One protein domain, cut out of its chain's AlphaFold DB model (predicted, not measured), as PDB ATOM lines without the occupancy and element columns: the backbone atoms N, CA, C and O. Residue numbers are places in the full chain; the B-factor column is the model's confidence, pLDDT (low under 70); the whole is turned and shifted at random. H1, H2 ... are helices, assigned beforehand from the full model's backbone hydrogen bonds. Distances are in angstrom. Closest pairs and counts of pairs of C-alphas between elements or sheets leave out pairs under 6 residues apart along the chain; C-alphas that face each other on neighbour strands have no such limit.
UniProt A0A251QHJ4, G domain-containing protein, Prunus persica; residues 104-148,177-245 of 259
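Overview. This is residues 104 to 148 and 177 to 245 of the 259 residues of the protein "G domain-containing protein" of Prunus persica (UniProt A0A251QHJ4). H2, H5 and H6 cross in the core, H4 folds beside H5 as a helical hairpin, and H1 on H2 and H3 on H4 sit toward opposite ends. The all-helix printed part has 114 residues with six named helices, H1 to H6 in order, and is compact: radius of gyration of the C-alphas 13.6 A, spans 40 by 30 by 25 A.

Arrangement. Start at H6, residues 227 to 243: it touches H2, residues 122 to 135, at a steep tilt of 56 degrees, closest C-alphas Ala 235 and Ala 126, 5.1 A. H5, residues 206 to 219, touches H4, residues 182 to 198, closest C-alphas Ala 219 and Val 188, 5.3 A. Every O i to N i+4 pair is within hydrogen-bond range in H2, H4, H6 and H1, residues 104 to 111; H5 has 9 of 10, and H3, residues 139 to 147, 0 of 5, but 4 of 6 O i to N i+3 pairs.

Along the chain. Find C-alpha 104 at (-18.041, -12.888, -59.351), where H1 begins; H6 runs 24.3 A to C-alpha 243 at (-28.893, -16.503, -46.015), and H4 24.0 A.

Size, cuts and confidence. Residues 149 to 176 are cut out, a 24.3 A gap between C-alphas 148 and 177. Residues 146 to 148, 177 and 224 have pLDDT under 70.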
ATOM      1  N   GLU A 104     -17.991 -13.401 -60.720       88.94
ATOM      2  CA  GLU A 104     -18.041 -12.888 -59.351       88.94
ATOM      3  C   GLU A 104     -19.467 -12.431 -59.008       88.94
ATOM      4  O   GLU A 104     -20.017 -12.791 -57.962       88.94
ATOM      5  N   VAL A 105     -20.114 -11.695 -59.918       91.06
ATOM      6  CA  VAL A 105     -21.519 -11.279 -59.764       91.06
ATOM      7  C   VAL A 105     -22.443 -12.493 -59.732       91.06
ATOM      8  O   VAL A 105     -23.343 -12.552 -58.891       91.06
ATOM      9  N   CYS A 106     -22.224 -13.477 -60.605       91.31
ATOM     10  CA  CYS A 106     -22.994 -14.719 -60.626       91.31
ATOM     11  C   CYS A 106     -22.893 -15.454 -59.281       91.31
ATOM     12  O   CYS A 106     -23.909 -15.826 -58.689       91.31
ATOM     13  N   THR A 107     -21.679 -15.558 -58.742       91.94
ATOM     14  CA  THR A 107     -21.398 -16.212 -57.460       91.94
ATOM     15  C   THR A 107     -22.087 -15.490 -56.306       91.94
ATOM     16  O   THR A 107     -22.733 -16.126 -55.477       91.94
ATOM     17  N   LYS A 108     -22.046 -14.151 -56.275       93.75
ATOM     18  CA  LYS A 108     -22.763 -13.351 -55.267       93.75
ATOM     19  C   LYS A 108     -24.275 -13.529 -55.360       93.75
ATOM     20  O   LYS A 108     -24.925 -13.723 -54.334       93.75
ATOM     21  N   LEU A 109     -24.836 -13.513 -56.571       94.56
ATOM     22  CA  LEU A 109     -26.266 -13.744 -56.793       94.56
ATOM     23  C   LEU A 109     -26.689 -15.152 -56.363       94.56
ATOM     24  O   LEU A 109     -27.783 -15.326 -55.821       94.56
ATOM     25  N   ALA A 110     -25.841 -16.155 -56.587       94.31
ATOM     26  CA  ALA A 110     -26.074 -17.510 -56.109       94.31
ATOM     27  C   ALA A 110     -25.987 -17.562 -54.583       94.31
ATOM     28  O   ALA A 110     -26.921 -18.029 -53.941       94.31
ATOM     29  N   LEU A 111     -24.952 -16.987 -53.969       94.94
ATOM     30  CA  LEU A 111     -24.804 -16.906 -52.513       94.94
ATOM     31  C   LEU A 111     -26.038 -16.288 -51.839       94.94
ATOM     32  O   LEU A 111     -26.548 -16.842 -50.863       94.94
ATOM     33  N   THR A 112     -26.588 -15.200 -52.387       94.88
ATOM     34  CA  THR A 112     -27.800 -14.551 -51.856       94.88
ATOM     35  C   THR A 112     -29.101 -15.294 -52.180       94.88
ATOM     36  O   THR A 112     -30.168 -14.890 -51.719       94.88
ATOM     37  N   GLY A 113     -29.037 -16.384 -52.950       93.81
ATOM     38  CA  GLY A 113     -30.188 -17.193 -53.358       93.81
ATOM     39  C   GLY A 113     -31.037 -16.535 -54.443       93.81
ATOM     40  O   GLY A 113     -32.209 -16.865 -54.592       93.81
ATOM     41  N   THR A 114     -30.501 -15.564 -55.182       94.25
ATOM     42  CA  THR A 114     -31.203 -14.905 -56.292       94.25
ATOM     43  C   THR A 114     -31.249 -15.783 -57.546       94.25
ATOM     44  O   THR A 114     -32.220 -15.714 -58.302       94.25
ATOM     45  N   ILE A 115     -30.238 -16.628 -57.743       92.69
ATOM     46  CA  ILE A 115     -30.220 -17.705 -58.743       92.69
ATOM     47  C   ILE A 115     -30.158 -19.064 -58.043       92.69
ATOM     48  O   ILE A 115     -29.865 -19.130 -56.853       92.69
ATOM     49  N   GLN A 116     -30.502 -20.138 -58.758       89.56
ATOM     50  CA  GLN A 116     -30.505 -21.482 -58.175       89.56
ATOM     51  C   GLN A 116     -29.082 -21.970 -57.896       89.56
ATOM     52  O   GLN A 116     -28.193 -21.822 -58.732       89.56
ATOM     53  N   ASP A 117     -28.909 -22.617 -56.746       87.06
ATOM     54  CA  ASP A 117     -27.610 -23.078 -56.242       87.06
ATOM     55  C   ASP A 117     -26.948 -24.093 -57.184       87.06
ATOM     56  O   ASP A 117     -25.729 -24.104 -57.334       87.06
ATOM     57  N   CYS A 118     -27.750 -24.889 -57.900       81.56
ATOM     58  CA  CYS A 118     -27.271 -25.886 -58.857       81.56
ATOM     59  C   CYS A 118     -26.473 -25.308 -60.037       81.56
ATOM     60  O   CYS A 118     -25.747 -26.062 -60.678       81.56
ATOM     61  N   PHE A 119     -26.590 -24.008 -60.333       78.50
ATOM     62  CA  PHE A 119     -25.811 -23.378 -61.403       78.50
ATOM     63  C   PHE A 119     -24.359 -23.101 -61.005       78.50
ATOM     64  O   PHE A 119     -23.497 -23.110 -61.876       78.50
ATOM     65  N   ALA A 120     -24.097 -22.852 -59.720       80.56
ATOM     66  CA  ALA A 120     -22.753 -22.579 -59.208       80.56
ATOM     67  C   ALA A 120     -22.153 -23.772 -58.443       80.56
ATOM     68  O   ALA A 120     -20.939 -23.854 -58.322       80.56
ATOM     69  N   GLY A 121     -22.999 -24.694 -57.971       89.56
ATOM     70  CA  GLY A 121     -22.611 -25.814 -57.121       89.56
ATOM     71  C   GLY A 121     -22.703 -25.449 -55.636       89.56
ATOM     72  O   GLY A 121     -22.187 -24.430 -55.182       89.56
ATOM     73  N   GLU A 122     -23.434 -26.250 -54.855       91.19
ATOM     74  CA  GLU A 122     -23.675 -25.945 -53.436       91.19
ATOM     75  C   GLU A 122     -22.377 -25.947 -52.617       91.19
ATOM     76  O   GLU A 122     -22.217 -25.112 -51.725       91.19
ATOM     77  N   ASN A 123     -21.442 -26.849 -52.931       92.62
ATOM     78  CA  ASN A 123     -20.167 -26.956 -52.225       92.62
ATOM     79  C   ASN A 123     -19.278 -25.753 -52.519       92.62
ATOM     80  O   ASN A 123     -18.753 -25.141 -51.597       92.62
ATOM     81  N   GLU A 124     -19.171 -25.370 -53.785       93.25
ATOM     82  CA  GLU A 124     -18.404 -24.227 -54.265       93.25
ATOM     83  C   GLU A 124     -18.934 -22.928 -53.646       93.25
ATOM     84  O   GLU A 124     -18.165 -22.101 -53.151       93.25
ATOM     85  N   LEU A 125     -20.261 -22.772 -53.571       95.25
ATOM     86  CA  LEU A 125     -20.887 -21.644 -52.881       95.25
ATOM     87  C   LEU A 125     -20.593 -21.649 -51.379       95.25
ATOM     88  O   LEU A 125     -20.313 -20.598 -50.804       95.25
ATOM     89  N   ALA A 126     -20.650 -22.806 -50.724       95.81
ATOM     90  CA  ALA A 126     -20.338 -22.915 -49.305       95.81
ATOM     91  C   ALA A 126     -18.859 -22.588 -49.015       95.81
ATOM     92  O   ALA A 126     -18.583 -21.834 -48.084       95.81
ATOM     93  N   GLN A 127     -17.927 -23.062 -49.847       95.19
ATOM     94  CA  GLN A 127     -16.504 -22.702 -49.778       95.19
ATOM     95  C   GLN A 127     -16.289 -21.202 -50.016       95.19
ATOM     96  O   GLN A 127     -15.553 -20.553 -49.273       95.19
ATOM     97  N   CYS A 128     -16.984 -20.622 -51.000       94.69
ATOM     98  CA  CYS A 128     -16.951 -19.184 -51.253       94.69
ATOM     99  C   CYS A 128     -17.416 -18.392 -50.021       94.69
ATOM    100  O   CYS A 128     -16.756 -17.437 -49.613       94.69
ATOM    101  N   PHE A 129     -18.504 -18.818 -49.370       96.44
ATOM    102  CA  PHE A 129     -18.956 -18.197 -48.126       96.44
ATOM    103  C   PHE A 129     -17.917 -18.309 -46.998       96.44
ATOM    104  O   PHE A 129     -17.673 -17.310 -46.323       96.44
ATOM    105  N   LEU A 130     -17.282 -19.470 -46.802       96.25
ATOM    106  CA  LEU A 130     -16.228 -19.631 -45.789       96.25
ATOM    107  C   LEU A 130     -15.028 -18.715 -46.067       96.25
ATOM    108  O   LEU A 130     -14.568 -18.017 -45.172       96.25
ATOM    109  N   SER A 131     -14.600 -18.590 -47.325       94.69
ATOM    110  CA  SER A 131     -13.558 -17.624 -47.704       94.69
ATOM    111  C   SER A 131     -13.934 -16.180 -47.328       94.69
ATOM    112  O   SER A 131     -13.108 -15.423 -46.812       94.69
ATOM    113  N   ILE A 132     -15.201 -15.794 -47.527       94.44
ATOM    114  CA  ILE A 132     -15.721 -14.474 -47.134       94.44
ATOM    115  C   ILE A 132     -15.743 -14.322 -45.608       94.44
ATOM    116  O   ILE A 132     -15.365 -13.266 -45.096       94.44
ATOM    117  N   LEU A 133     -16.156 -15.361 -44.879       95.19
ATOM    118  CA  LEU A 133     -16.151 -15.395 -43.418       95.19
ATOM    119  C   LEU A 133     -14.734 -15.183 -42.868       95.19
ATOM    120  O   LEU A 133     -14.547 -14.305 -42.025       95.19
ATOM    121  N   ASN A 134     -13.756 -15.921 -43.392       94.31
ATOM    122  CA  ASN A 134     -12.363 -15.933 -42.930       94.31
ATOM    123  C   ASN A 134     -11.668 -14.585 -43.147       94.31
ATOM    124  O   ASN A 134     -10.853 -14.153 -42.334       94.31
ATOM    125  N   ARG A 135     -12.042 -13.871 -44.215       91.38
ATOM    126  CA  ARG A 135     -11.574 -12.506 -44.506       91.38
ATOM    127  C   ARG A 135     -12.303 -11.417 -43.710       91.38
ATOM    128  O   ARG A 135     -11.884 -10.261 -43.736       91.38
ATOM    129  N   SER A 136     -13.407 -11.749 -43.042       90.94
ATOM    130  CA  SER A 136     -14.232 -10.793 -42.296       90.94
ATOM    131  C   SER A 136     -13.874 -10.738 -40.808       90.94
ATOM    132  O   SER A 136     -13.286 -11.659 -40.255       90.94
ATOM    133  N   ASP A 137     -14.324  -9.692 -40.113       91.06
ATOM    134  CA  ASP A 137     -14.275  -9.630 -38.645       91.06
ATOM    135  C   ASP A 137     -15.532 -10.230 -37.976       91.06
ATOM    136  O   ASP A 137     -15.670 -10.173 -36.751       91.06
ATOM    137  N   GLU A 138     -16.476 -10.796 -38.743       92.50
ATOM    138  CA  GLU A 138     -17.738 -11.315 -38.191       92.50
ATOM    139  C   GLU A 138     -17.505 -12.493 -37.241       92.50
ATOM    140  O   GLU A 138     -18.089 -12.518 -36.153       92.50
ATOM    141  N   TYR A 139     -16.608 -13.422 -37.596       93.50
ATOM    142  CA  TYR A 139     -16.314 -14.597 -36.769       93.50
ATOM    143  C   TYR A 139     -15.688 -14.218 -35.417       93.50
ATOM    144  O   TYR A 139     -15.949 -14.865 -34.404       93.50
ATOM    145  N   LYS A 140     -14.933 -13.110 -35.351       93.50
ATOM    146  CA  LYS A 140     -14.277 -12.630 -34.118       93.50
ATOM    147  C   LYS A 140     -15.278 -12.280 -33.019       93.50
ATOM    148  O   LYS A 140     -14.969 -12.386 -31.834       93.50
ATOM    149  N   LYS A 141     -16.515 -11.926 -33.388       93.50
ATOM    150  CA  LYS A 141     -17.610 -11.678 -32.434       93.50
ATOM    151  C   LYS A 141     -17.995 -12.936 -31.651       93.50
ATOM    152  O   LYS A 141     -18.639 -12.832 -30.610       93.50
ATOM    153  N   TRP A 142     -17.615 -14.119 -32.135       94.56
ATOM    154  CA  TRP A 142     -17.914 -15.403 -31.505       94.56
ATOM    155  C   TRP A 142     -16.869 -15.832 -30.470       94.56
ATOM    156  O   TRP A 142     -17.078 -16.838 -29.800       94.56
ATOM    157  N   ALA A 143     -15.819 -15.035 -30.239       90.94
ATOM    158  CA  ALA A 143     -14.787 -15.318 -29.238       90.94
ATOM    159  C   ALA A 143     -15.327 -15.496 -27.808       90.94
ATOM    160  O   ALA A 143     -14.708 -16.143 -26.973       90.94
ATOM    161  N   GLN A 144     -16.488 -14.919 -27.495       87.00
ATOM    162  CA  GLN A 144     -17.118 -15.079 -26.180       87.00
ATOM    163  C   GLN A 144     -17.851 -16.420 -26.027       87.00
ATOM    164  O   GLN A 144     -18.126 -16.833 -24.901       87.00
ATOM    165  N   LEU A 145     -18.165 -17.106 -27.133       81.81
ATOM    166  CA  LEU A 145     -18.890 -18.378 -27.107       81.81
ATOM    167  C   LEU A 145     -18.013 -19.507 -26.555       81.81
ATOM    168  O   LEU A 145     -18.510 -20.314 -25.770       81.81
ATOM    169  N   SER A 146     -16.712 -19.503 -26.870       66.12
ATOM    170  CA  SER A 146     -15.737 -20.474 -26.348       66.12
ATOM    171  C   SER A 146     -15.520 -20.349 -24.833       66.12
ATOM    172  O   SER A 146     -15.289 -21.342 -24.151       66.12
ATOM    173  N   ASN A 147     -15.686 -19.151 -24.264       61.91
ATOM    174  CA  ASN A 147     -15.513 -18.920 -22.825       61.91
ATOM    175  C   ASN A 147     -16.711 -19.390 -21.977       61.91
ATOM    176  O   ASN A 147     -16.562 -19.655 -20.785       61.91
ATOM    177  N   SER A 148     -17.903 -19.500 -22.573       56.84
ATOM    178  CA  SER A 148     -19.155 -19.787 -21.853       56.84
ATOM    179  C   SER A 148     -19.360 -21.265 -21.465       56.84
ATOM    180  O   SER A 148     -20.266 -21.588 -20.691       56.84
ATOM    181  N   THR A 177     -32.904 -32.705 -36.106       66.19
ATOM    182  CA  THR A 177     -32.602 -32.590 -37.538       66.19
ATOM    183  C   THR A 177     -32.588 -31.153 -38.069       66.19
ATOM    184  O   THR A 177     -32.045 -30.911 -39.151       66.19
ATOM    185  N   ASP A 178     -33.173 -30.204 -37.337       85.56
ATOM    186  CA  ASP A 178     -33.322 -28.809 -37.752       85.56
ATOM    187  C   ASP A 178     -32.103 -27.984 -37.332       85.56
ATOM    188  O   ASP A 178     -31.979 -27.556 -36.184       85.56
ATOM    189  N   HIS A 179     -31.221 -27.724 -38.300       89.50
ATOM    190  CA  HIS A 179     -29.964 -26.995 -38.117       89.50
ATOM    191  C   HIS A 179     -30.139 -25.517 -37.759       89.50
ATOM    192  O   HIS A 179     -29.154 -24.860 -37.435       89.50
ATOM    193  N   THR A 180     -31.357 -24.973 -37.812       92.00
ATOM    194  CA  THR A 180     -31.608 -23.556 -37.507       92.00
ATOM    195  C   THR A 180     -31.715 -23.270 -36.005       92.00
ATOM    196  O   THR A 180     -31.670 -22.103 -35.588       92.00
ATOM    197  N   GLN A 181     -31.800 -24.320 -35.179       90.62
ATOM    198  CA  GLN A 181     -31.921 -24.221 -33.723       90.62
ATOM    199  C   GLN A 181     -30.724 -23.522 -33.080       90.62
ATOM    200  O   GLN A 181     -29.579 -23.716 -33.475       90.62
ATOM    201  N   ASP A 182     -30.996 -22.710 -32.053       91.06
ATOM    202  CA  ASP A 182     -29.995 -21.834 -31.433       91.06
ATOM    203  C   ASP A 182     -28.757 -22.572 -30.917       91.06
ATOM    204  O   ASP A 182     -27.662 -22.042 -31.063       91.06
ATOM    205  N   PHE A 183     -28.903 -23.780 -30.362       88.94
ATOM    206  CA  PHE A 183     -27.747 -24.550 -29.892       88.94
ATOM    207  C   PHE A 183     -26.887 -25.070 -31.051       88.94
ATOM    208  O   PHE A 183     -25.672 -24.969 -30.970       88.94
ATOM    209  N   ILE A 184     -27.490 -25.520 -32.160       91.62
ATOM    210  CA  ILE A 184     -26.735 -25.955 -33.349       91.62
ATOM    211  C   ILE A 184     -26.010 -24.763 -33.967       91.62
ATOM    212  O   ILE A 184     -24.831 -24.842 -34.283       91.62
ATOM    213  N   VAL A 185     -26.692 -23.623 -34.099       94.25
ATOM    214  CA  VAL A 185     -26.071 -22.398 -34.621       94.25
ATOM    215  C   VAL A 185     -24.945 -21.911 -33.707       94.25
ATOM    216  O   VAL A 185     -23.930 -21.424 -34.197       94.25
ATOM    217  N   HIS A 186     -25.102 -22.045 -32.389       93.31
ATOM    218  CA  HIS A 186     -24.045 -21.753 -31.426       93.31
ATOM    219  C   HIS A 186     -22.837 -22.676 -31.615       93.31
ATOM    220  O   HIS A 186     -21.720 -22.176 -31.713       93.31
ATOM    221  N   ASP A 187     -23.062 -23.989 -31.720       93.00
ATOM    222  CA  ASP A 187     -22.004 -24.977 -31.955       93.00
ATOM    223  C   ASP A 187     -21.262 -24.695 -33.263       93.00
ATOM    224  O   ASP A 187     -20.039 -24.629 -33.260       93.00
ATOM    225  N   VAL A 188     -21.988 -24.418 -34.351       95.50
ATOM    226  CA  VAL A 188     -21.408 -24.042 -35.650       95.50
ATOM    227  C   VAL A 188     -20.525 -22.799 -35.536       95.50
ATOM    228  O   VAL A 188     -19.388 -22.811 -35.998       95.50
ATOM    229  N   ARG A 189     -21.021 -21.726 -34.907       96.50
ATOM    230  CA  ARG A 189     -20.254 -20.481 -34.726       96.50
ATOM    231  C   ARG A 189     -19.002 -20.700 -33.880       96.50
ATOM    232  O   ARG A 189     -17.946 -20.184 -34.230       96.50
ATOM    233  N   ARG A 190     -19.114 -21.455 -32.782       94.81
ATOM    234  CA  ARG A 190     -17.970 -21.799 -31.929       94.81
ATOM    235  C   ARG A 190     -16.937 -22.596 -32.724       94.81
ATOM    236  O   ARG A 190     -15.781 -22.200 -32.747       94.81
ATOM    237  N   THR A 191     -17.359 -23.662 -33.399       95.56
ATOM    238  CA  THR A 191     -16.467 -24.532 -34.171       95.56
ATOM    239  C   THR A 191     -15.729 -23.760 -35.261       95.56
ATOM    240  O   THR A 191     -14.513 -23.876 -35.349       95.56
ATOM    241  N   LEU A 192     -16.423 -22.924 -36.041       95.94
ATOM    242  CA  LEU A 192     -15.770 -22.078 -37.047       95.94
ATOM    243  C   LEU A 192     -14.762 -21.119 -36.401       95.94
ATOM    244  O   LEU A 192     -13.628 -21.019 -36.854       95.94
ATOM    245  N   PHE A 193     -15.135 -20.457 -35.300       95.75
ATOM    246  CA  PHE A 193     -14.219 -19.567 -34.584       95.75
ATOM    247  C   PHE A 193     -12.960 -20.290 -34.085       95.75
ATOM    248  O   PHE A 193     -11.862 -19.757 -34.234       95.75
ATOM    249  N   GLU A 194     -13.108 -21.476 -33.496       94.38
ATOM    250  CA  GLU A 194     -11.996 -22.279 -32.978       94.38
ATOM    251  C   GLU A 194     -11.060 -22.735 -34.098       94.38
ATOM    252  O   GLU A 194      -9.852 -22.535 -33.982       94.38
ATOM    253  N   VAL A 195     -11.608 -23.267 -35.197       95.25
ATOM    254  CA  VAL A 195     -10.818 -23.693 -36.363       95.25
ATOM    255  C   VAL A 195     -10.031 -22.512 -36.926       95.25
ATOM    256  O   VAL A 195      -8.805 -22.568 -36.945       95.25
ATOM    257  N   ILE A 196     -10.699 -21.399 -37.252       94.56
ATOM    258  CA  ILE A 196     -10.043 -20.204 -37.812       94.56
ATOM    259  C   ILE A 196      -8.980 -19.644 -36.853       94.56
ATOM    260  O   ILE A 196      -7.916 -19.219 -37.290       94.56
ATOM    261  N   SER A 197      -9.246 -19.629 -35.542       93.38
ATOM    262  CA  SER A 197      -8.316 -19.058 -34.552       93.38
ATOM    263  C   SER A 197      -7.116 -19.955 -34.245       93.38
ATOM    264  O   SER A 197      -6.095 -19.453 -33.781       93.38
ATOM    265  N   SER A 198      -7.248 -21.268 -34.444       93.38
ATOM    266  CA  SER A 198      -6.182 -22.251 -34.205       93.38
ATOM    267  C   SER A 198      -5.344 -22.563 -35.446       93.38
ATOM    268  O   SER A 198      -4.307 -23.216 -35.328       93.38
ATOM    269  N   PHE A 199      -5.776 -22.098 -36.621       93.75
ATOM    270  CA  PHE A 199      -5.094 -22.348 -37.880       93.75
ATOM    271  C   PHE A 199      -3.771 -21.574 -37.960       93.75
ATOM    272  O   PHE A 199      -3.747 -20.346 -37.924       93.75
ATOM    273  N   ASP A 200      -2.664 -22.304 -38.098       83.75
ATOM    274  CA  ASP A 200      -1.294 -21.760 -38.152       83.75
ATOM    275  C   ASP A 200      -0.909 -21.225 -39.554       83.75
ATOM    276  O   ASP A 200       0.213 -20.787 -39.799       83.75
ATOM    277  N   GLY A 201      -1.835 -21.287 -40.519       84.38
ATOM    278  CA  GLY A 201      -1.622 -20.873 -41.907       84.38
ATOM    279  C   GLY A 201      -2.251 -19.526 -42.279       84.38
ATOM    280  O   GLY A 201      -2.818 -18.807 -41.460       84.38
ATOM    281  N   ASN A 202      -2.162 -19.180 -43.567       83.69
ATOM    282  CA  ASN A 202      -2.856 -18.014 -44.114       83.69
ATOM    283  C   ASN A 202      -4.367 -18.295 -44.206       83.69
ATOM    284  O   ASN A 202      -4.767 -19.357 -44.664       83.69
ATOM    285  N   VAL A 203      -5.208 -17.323 -43.860       80.88
ATOM    286  CA  VAL A 203      -6.679 -17.414 -43.964       80.88
ATOM    287  C   VAL A 203      -7.196 -17.630 -45.394       80.88
ATOM    288  O   VAL A 203      -8.358 -17.976 -45.584       80.88
ATOM    289  N   GLU A 204      -6.348 -17.409 -46.401       79.44
ATOM    290  CA  GLU A 204      -6.652 -17.661 -47.818       79.44
ATOM    291  C   GLU A 204      -6.291 -19.078 -48.285       79.44
ATOM    292  O   GLU A 204      -6.461 -19.397 -49.459       79.44
ATOM    293  N   ASP A 205      -5.762 -19.915 -47.396       84.06
ATOM    294  CA  ASP A 205      -5.352 -21.275 -47.722       84.06
ATOM    295  C   ASP A 205      -6.569 -22.203 -47.854       84.06
ATOM    296  O   ASP A 205      -7.401 -22.292 -46.949       84.06
ATOM    297  N   GLU A 206      -6.655 -22.945 -48.961       86.94
ATOM    298  CA  GLU A 206      -7.714 -23.938 -49.195       86.94
ATOM    299  C   GLU A 206      -7.756 -25.014 -48.096       86.94
ATOM    300  O   GLU A 206      -8.822 -25.558 -47.798       86.94
ATOM    301  N   ARG A 207      -6.622 -25.268 -47.425       90.94
ATOM    302  CA  ARG A 207      -6.538 -26.191 -46.283       90.94
ATOM    303  C   ARG A 207      -7.426 -25.767 -45.114       90.94
ATOM    304  O   ARG A 207      -7.995 -26.633 -44.456       90.94
ATOM    305  N   LEU A 208      -7.578 -24.459 -44.878       94.31
ATOM    306  CA  LEU A 208      -8.460 -23.953 -43.823       94.31
ATOM    307  C   LEU A 208      -9.912 -24.335 -44.116       94.31
ATOM    308  O   LEU A 208     -10.595 -24.871 -43.249       94.31
ATOM    309  N   ILE A 209     -10.355 -24.144 -45.358       93.75
ATOM    310  CA  ILE A 209     -11.716 -24.486 -45.786       93.75
ATOM    311  C   ILE A 209     -11.971 -25.989 -45.608       93.75
ATOM    312  O   ILE A 209     -13.038 -26.394 -45.139       93.75
ATOM    313  N   GLU A 210     -10.993 -26.835 -45.938       92.25
ATOM    314  CA  GLU A 210     -11.103 -28.281 -45.738       92.25
ATOM    315  C   GLU A 210     -11.227 -28.657 -44.246       92.25
ATOM    316  O   GLU A 210     -12.059 -29.496 -43.885       92.25
ATOM    317  N   GLU A 211     -10.442 -28.026 -43.367       93.38
ATOM    318  CA  GLU A 211     -10.534 -28.210 -41.911       93.38
ATOM    319  C   GLU A 211     -11.875 -27.729 -41.346       93.38
ATOM    320  O   GLU A 211     -12.485 -28.426 -40.527       93.38
ATOM    321  N   GLU A 212     -12.386 -26.593 -41.828       94.94
ATOM    322  CA  GLU A 212     -13.703 -26.075 -41.463       94.94
ATOM    323  C   GLU A 212     -14.797 -27.084 -41.825       94.94
ATOM    324  O   GLU A 212     -15.558 -27.500 -40.949       94.94
ATOM    325  N   PHE A 213     -14.841 -27.565 -43.073       92.38
ATOM    326  CA  PHE A 213     -15.822 -28.568 -43.508       92.38
ATOM    327  C   PHE A 213     -15.759 -29.857 -42.679       92.38
ATOM    328  O   PHE A 213     -16.806 -30.396 -42.298       92.38
ATOM    329  N   LYS A 214     -14.551 -30.339 -42.357       91.25
ATOM    330  CA  LYS A 214     -14.359 -31.513 -41.488       91.25
ATOM    331  C   LYS A 214     -14.929 -31.271 -40.092       91.25
ATOM    332  O   LYS A 214     -15.669 -32.112 -39.578       91.25
ATOM    333  N   ALA A 215     -14.650 -30.116 -39.495       91.62
ATOM    334  CA  ALA A 215     -15.144 -29.766 -38.167       91.62
ATOM    335  C   ALA A 215     -16.674 -29.557 -38.142       91.62
ATOM    336  O   ALA A 215     -17.348 -29.915 -37.169       91.62
ATOM    337  N   MET A 216     -17.254 -29.052 -39.237       91.00
ATOM    338  CA  MET A 216     -18.698 -28.841 -39.368       91.00
ATOM    339  C   MET A 216     -19.522 -30.132 -39.335       91.00
ATOM    340  O   MET A 216     -20.699 -30.084 -38.965       91.00
ATOM    341  N   HIS A 217     -18.935 -31.280 -39.688       87.38
ATOM    342  CA  HIS A 217     -19.624 -32.575 -39.646       87.38
ATOM    343  C   HIS A 217     -20.183 -32.870 -38.246       87.38
ATOM    344  O   HIS A 217     -21.372 -33.172 -38.093       87.38
ATOM    345  N   ALA A 218     -19.354 -32.651 -37.220       85.88
ATOM    346  CA  ALA A 218     -19.741 -32.800 -35.822       85.88
ATOM    347  C   ALA A 218     -20.738 -31.715 -35.381       85.88
ATOM    348  O   ALA A 218     -21.752 -32.033 -34.756       85.88
ATOM    349  N   ALA A 219     -20.494 -30.450 -35.746       87.88
ATOM    350  CA  ALA A 219     -21.334 -29.323 -35.330       87.88
ATOM    351  C   ALA A 219     -22.778 -29.427 -35.858       87.88
ATOM    352  O   ALA A 219     -23.733 -29.128 -35.142       87.88
ATOM    353  N   PHE A 220     -22.961 -29.902 -37.094       88.56
ATOM    354  CA  PHE A 220     -24.286 -30.112 -37.683       88.56
ATOM    355  C   PHE A 220     -24.932 -31.457 -37.342       88.56
ATOM    356  O   PHE A 220     -26.066 -31.695 -37.777       88.56
ATOM    357  N   GLN A 221     -24.238 -32.318 -36.590       85.69
ATOM    358  CA  GLN A 221     -24.693 -33.662 -36.227       85.69
ATOM    359  C   GLN A 221     -25.077 -34.489 -37.468       85.69
ATOM    360  O   GLN A 221     -26.090 -35.195 -37.483       85.69
ATOM    361  N   VAL A 222     -24.303 -34.354 -38.551       82.06
ATOM    362  CA  VAL A 222     -24.562 -35.088 -39.795       82.06
ATOM    363  C   VAL A 222     -24.138 -36.547 -39.591       82.06
ATOM    364  O   VAL A 222     -23.045 -36.791 -39.088       82.06
ATOM    365  N   PRO A 223     -24.968 -37.545 -39.943       77.69
ATOM    366  CA  PRO A 223     -24.561 -38.941 -39.837       77.69
ATOM    367  C   PRO A 223     -23.332 -39.247 -40.709       77.69
ATOM    368  O   PRO A 223     -23.096 -38.598 -41.731       77.69
ATOM    369  N   LEU A 224     -22.553 -40.254 -40.309       69.50
ATOM    370  CA  LEU A 224     -21.449 -40.796 -41.105       69.50
ATOM    371  C   LEU A 224     -22.028 -41.569 -42.304       69.50
ATOM    372  O   LEU A 224     -22.220 -42.779 -42.253       69.50
ATOM    373  N   GLU A 225     -22.386 -40.835 -43.353       75.69
ATOM    374  CA  GLU A 225     -22.768 -41.357 -44.669       75.69
ATOM    375  C   GLU A 225     -21.581 -41.218 -45.641       75.69
ATOM    376  O   GLU A 225     -20.484 -40.843 -45.226       75.69
ATOM    377  N   SER A 226     -21.761 -41.510 -46.936       77.19
ATOM    378  CA  SER A 226     -20.707 -41.256 -47.930       77.19
ATOM    379  C   SER A 226     -20.229 -39.801 -47.851       77.19
ATOM    380  O   SER A 226     -21.067 -38.897 -47.790       77.19
ATOM    381  N   GLU A 227     -18.916 -39.581 -47.906       77.31
ATOM    382  CA  GLU A 227     -18.275 -38.273 -47.714       77.31
ATOM    383  C   GLU A 227     -18.905 -37.165 -48.571       77.31
ATOM    384  O   GLU A 227     -19.316 -36.131 -48.048       77.31
ATOM    385  N   HIS A 228     -19.117 -37.436 -49.862       79.50
ATOM    386  CA  HIS A 228     -19.742 -36.498 -50.796       79.50
ATOM    387  C   HIS A 228     -21.171 -36.091 -50.384       79.50
ATOM    388  O   HIS A 228     -21.578 -34.938 -50.503       79.50
ATOM    389  N   TYR A 229     -21.966 -37.032 -49.873       81.31
ATOM    390  CA  TYR A 229     -23.334 -36.743 -49.437       81.31
ATOM    391  C   TYR A 229     -23.366 -35.942 -48.130       81.31
ATOM    392  O   TYR A 229     -24.214 -35.063 -47.954       81.31
ATOM    393  N   ALA A 230     -22.423 -36.215 -47.223       84.50
ATOM    394  CA  ALA A 230     -22.264 -35.445 -45.999       84.50
ATOM    395  C   ALA A 230     -21.832 -33.999 -46.298       84.50
ATOM    396  O   ALA A 230     -22.418 -33.073 -45.735       84.50
ATOM    397  N   GLN A 231     -20.890 -33.798 -47.225       87.62
ATOM    398  CA  GLN A 231     -20.445 -32.469 -47.663       87.62
ATOM    399  C   GLN A 231     -21.597 -31.644 -48.249       87.62
ATOM    400  O   GLN A 231     -21.839 -30.540 -47.766       87.62
ATOM    401  N   ASN A 232     -22.395 -32.210 -49.162       89.62
ATOM    402  CA  ASN A 232     -23.559 -31.512 -49.727       89.62
ATOM    403  C   ASN A 232     -24.569 -31.098 -48.641       89.62
ATOM    404  O   ASN A 232     -25.088 -29.983 -48.641       89.62
ATOM    405  N   LYS A 233     -24.835 -31.976 -47.660       90.81
ATOM    406  CA  LYS A 233     -25.709 -31.643 -46.521       90.81
ATOM    407  C   LYS A 233     -25.151 -30.491 -45.685       90.81
ATOM    408  O   LYS A 233     -25.923 -29.636 -45.251       90.81
ATOM    409  N   ILE A 234     -23.845 -30.486 -45.421       93.25
ATOM    410  CA  ILE A 234     -23.167 -29.416 -44.677       93.25
ATOM    411  C   ILE A 234     -23.258 -28.106 -45.462       93.25
ATOM    412  O   ILE A 234     -23.689 -27.105 -44.894       93.25
ATOM    413  N   ALA A 235     -22.951 -28.131 -46.761       94.62
ATOM    414  CA  ALA A 235     -23.022 -26.975 -47.646       94.62
ATOM    415  C   ALA A 235     -24.427 -26.353 -47.661       94.62
ATOM    416  O   ALA A 235     -24.587 -25.171 -47.356       94.62
ATOM    417  N   ALA A 236     -25.469 -27.161 -47.882       93.31
ATOM    418  CA  ALA A 236     -26.854 -26.694 -47.866       93.31
ATOM    419  C   ALA A 236     -27.260 -26.076 -46.513       93.31
ATOM    420  O   ALA A 236     -27.916 -25.027 -46.463       93.31
ATOM    421  N   LYS A 237     -26.859 -26.695 -45.392       95.00
ATOM    422  CA  LYS A 237     -27.119 -26.165 -44.041       95.00
ATOM    423  C   LYS A 237     -26.376 -24.849 -43.805       95.00
ATOM    424  O   LYS A 237     -26.976 -23.904 -43.289       95.00
ATOM    425  N   LEU A 238     -25.110 -24.762 -44.209       96.00
ATOM    426  CA  LEU A 238     -24.279 -23.567 -44.084       96.00
ATOM    427  C   LEU A 238     -24.864 -22.398 -44.885       96.00
ATOM    428  O   LEU A 238     -25.101 -21.331 -44.317       96.00
ATOM    429  N   LEU A 239     -25.192 -22.619 -46.161       95.62
ATOM    430  CA  LEU A 239     -25.822 -21.618 -47.027       95.62
ATOM    431  C   LEU A 239     -27.159 -21.139 -46.460       95.62
ATOM    432  O   LEU A 239     -27.464 -19.945 -46.486       95.62
ATOM    433  N   ASN A 240     -27.954 -22.043 -45.884       95.44
ATOM    434  CA  ASN A 240     -29.194 -21.661 -45.219       95.44
ATOM    435  C   ASN A 240     -28.950 -20.765 -43.989       95.44
ATOM    436  O   ASN A 240     -29.630 -19.745 -43.835       95.44
ATOM    437  N   LEU A 241     -27.982 -21.098 -43.128       96.88
ATOM    438  CA  LEU A 241     -27.647 -20.258 -41.973       96.88
ATOM    439  C   LEU A 241     -27.063 -18.902 -42.392       96.88
ATOM    440  O   LEU A 241     -27.393 -17.881 -41.785       96.88
ATOM    441  N   PHE A 242     -26.252 -18.866 -43.448       96.31
ATOM    442  CA  PHE A 242     -25.754 -17.627 -44.040       96.31
ATOM    443  C   PHE A 242     -26.908 -16.739 -44.531       96.31
ATOM    444  O   PHE A 242     -27.073 -15.616 -44.051       96.31
ATOM    445  N   ARG A 243     -27.776 -17.257 -45.410       95.00
ATOM    446  CA  ARG A 243     -28.893 -16.503 -46.015       95.00
ATOM    447  C   ARG A 243     -29.929 -16.020 -45.003       95.00
ATOM    448  O   ARG A 243     -30.597 -15.015 -45.224       95.00
ATOM    449  N   THR A 244     -30.068 -16.721 -43.880       93.88
ATOM    450  CA  THR A 244     -30.959 -16.318 -42.781       93.88
ATOM    451  C   THR A 244     -30.307 -15.335 -41.800       93.88
ATOM    452  O   THR A 244     -30.938 -14.945 -40.817       93.88
ATOM    453  N   GLY A 245     -29.057 -14.920 -42.041       95.06
ATOM    454  CA  GLY A 245     -28.297 -14.014 -41.172       95.06
ATOM    455  C   GLY A 245     -27.859 -14.658 -39.854       95.06
ATOM    456  O   GLY A 245     -27.433 -13.981 -38.917       95.06
TER     457      GLY A 245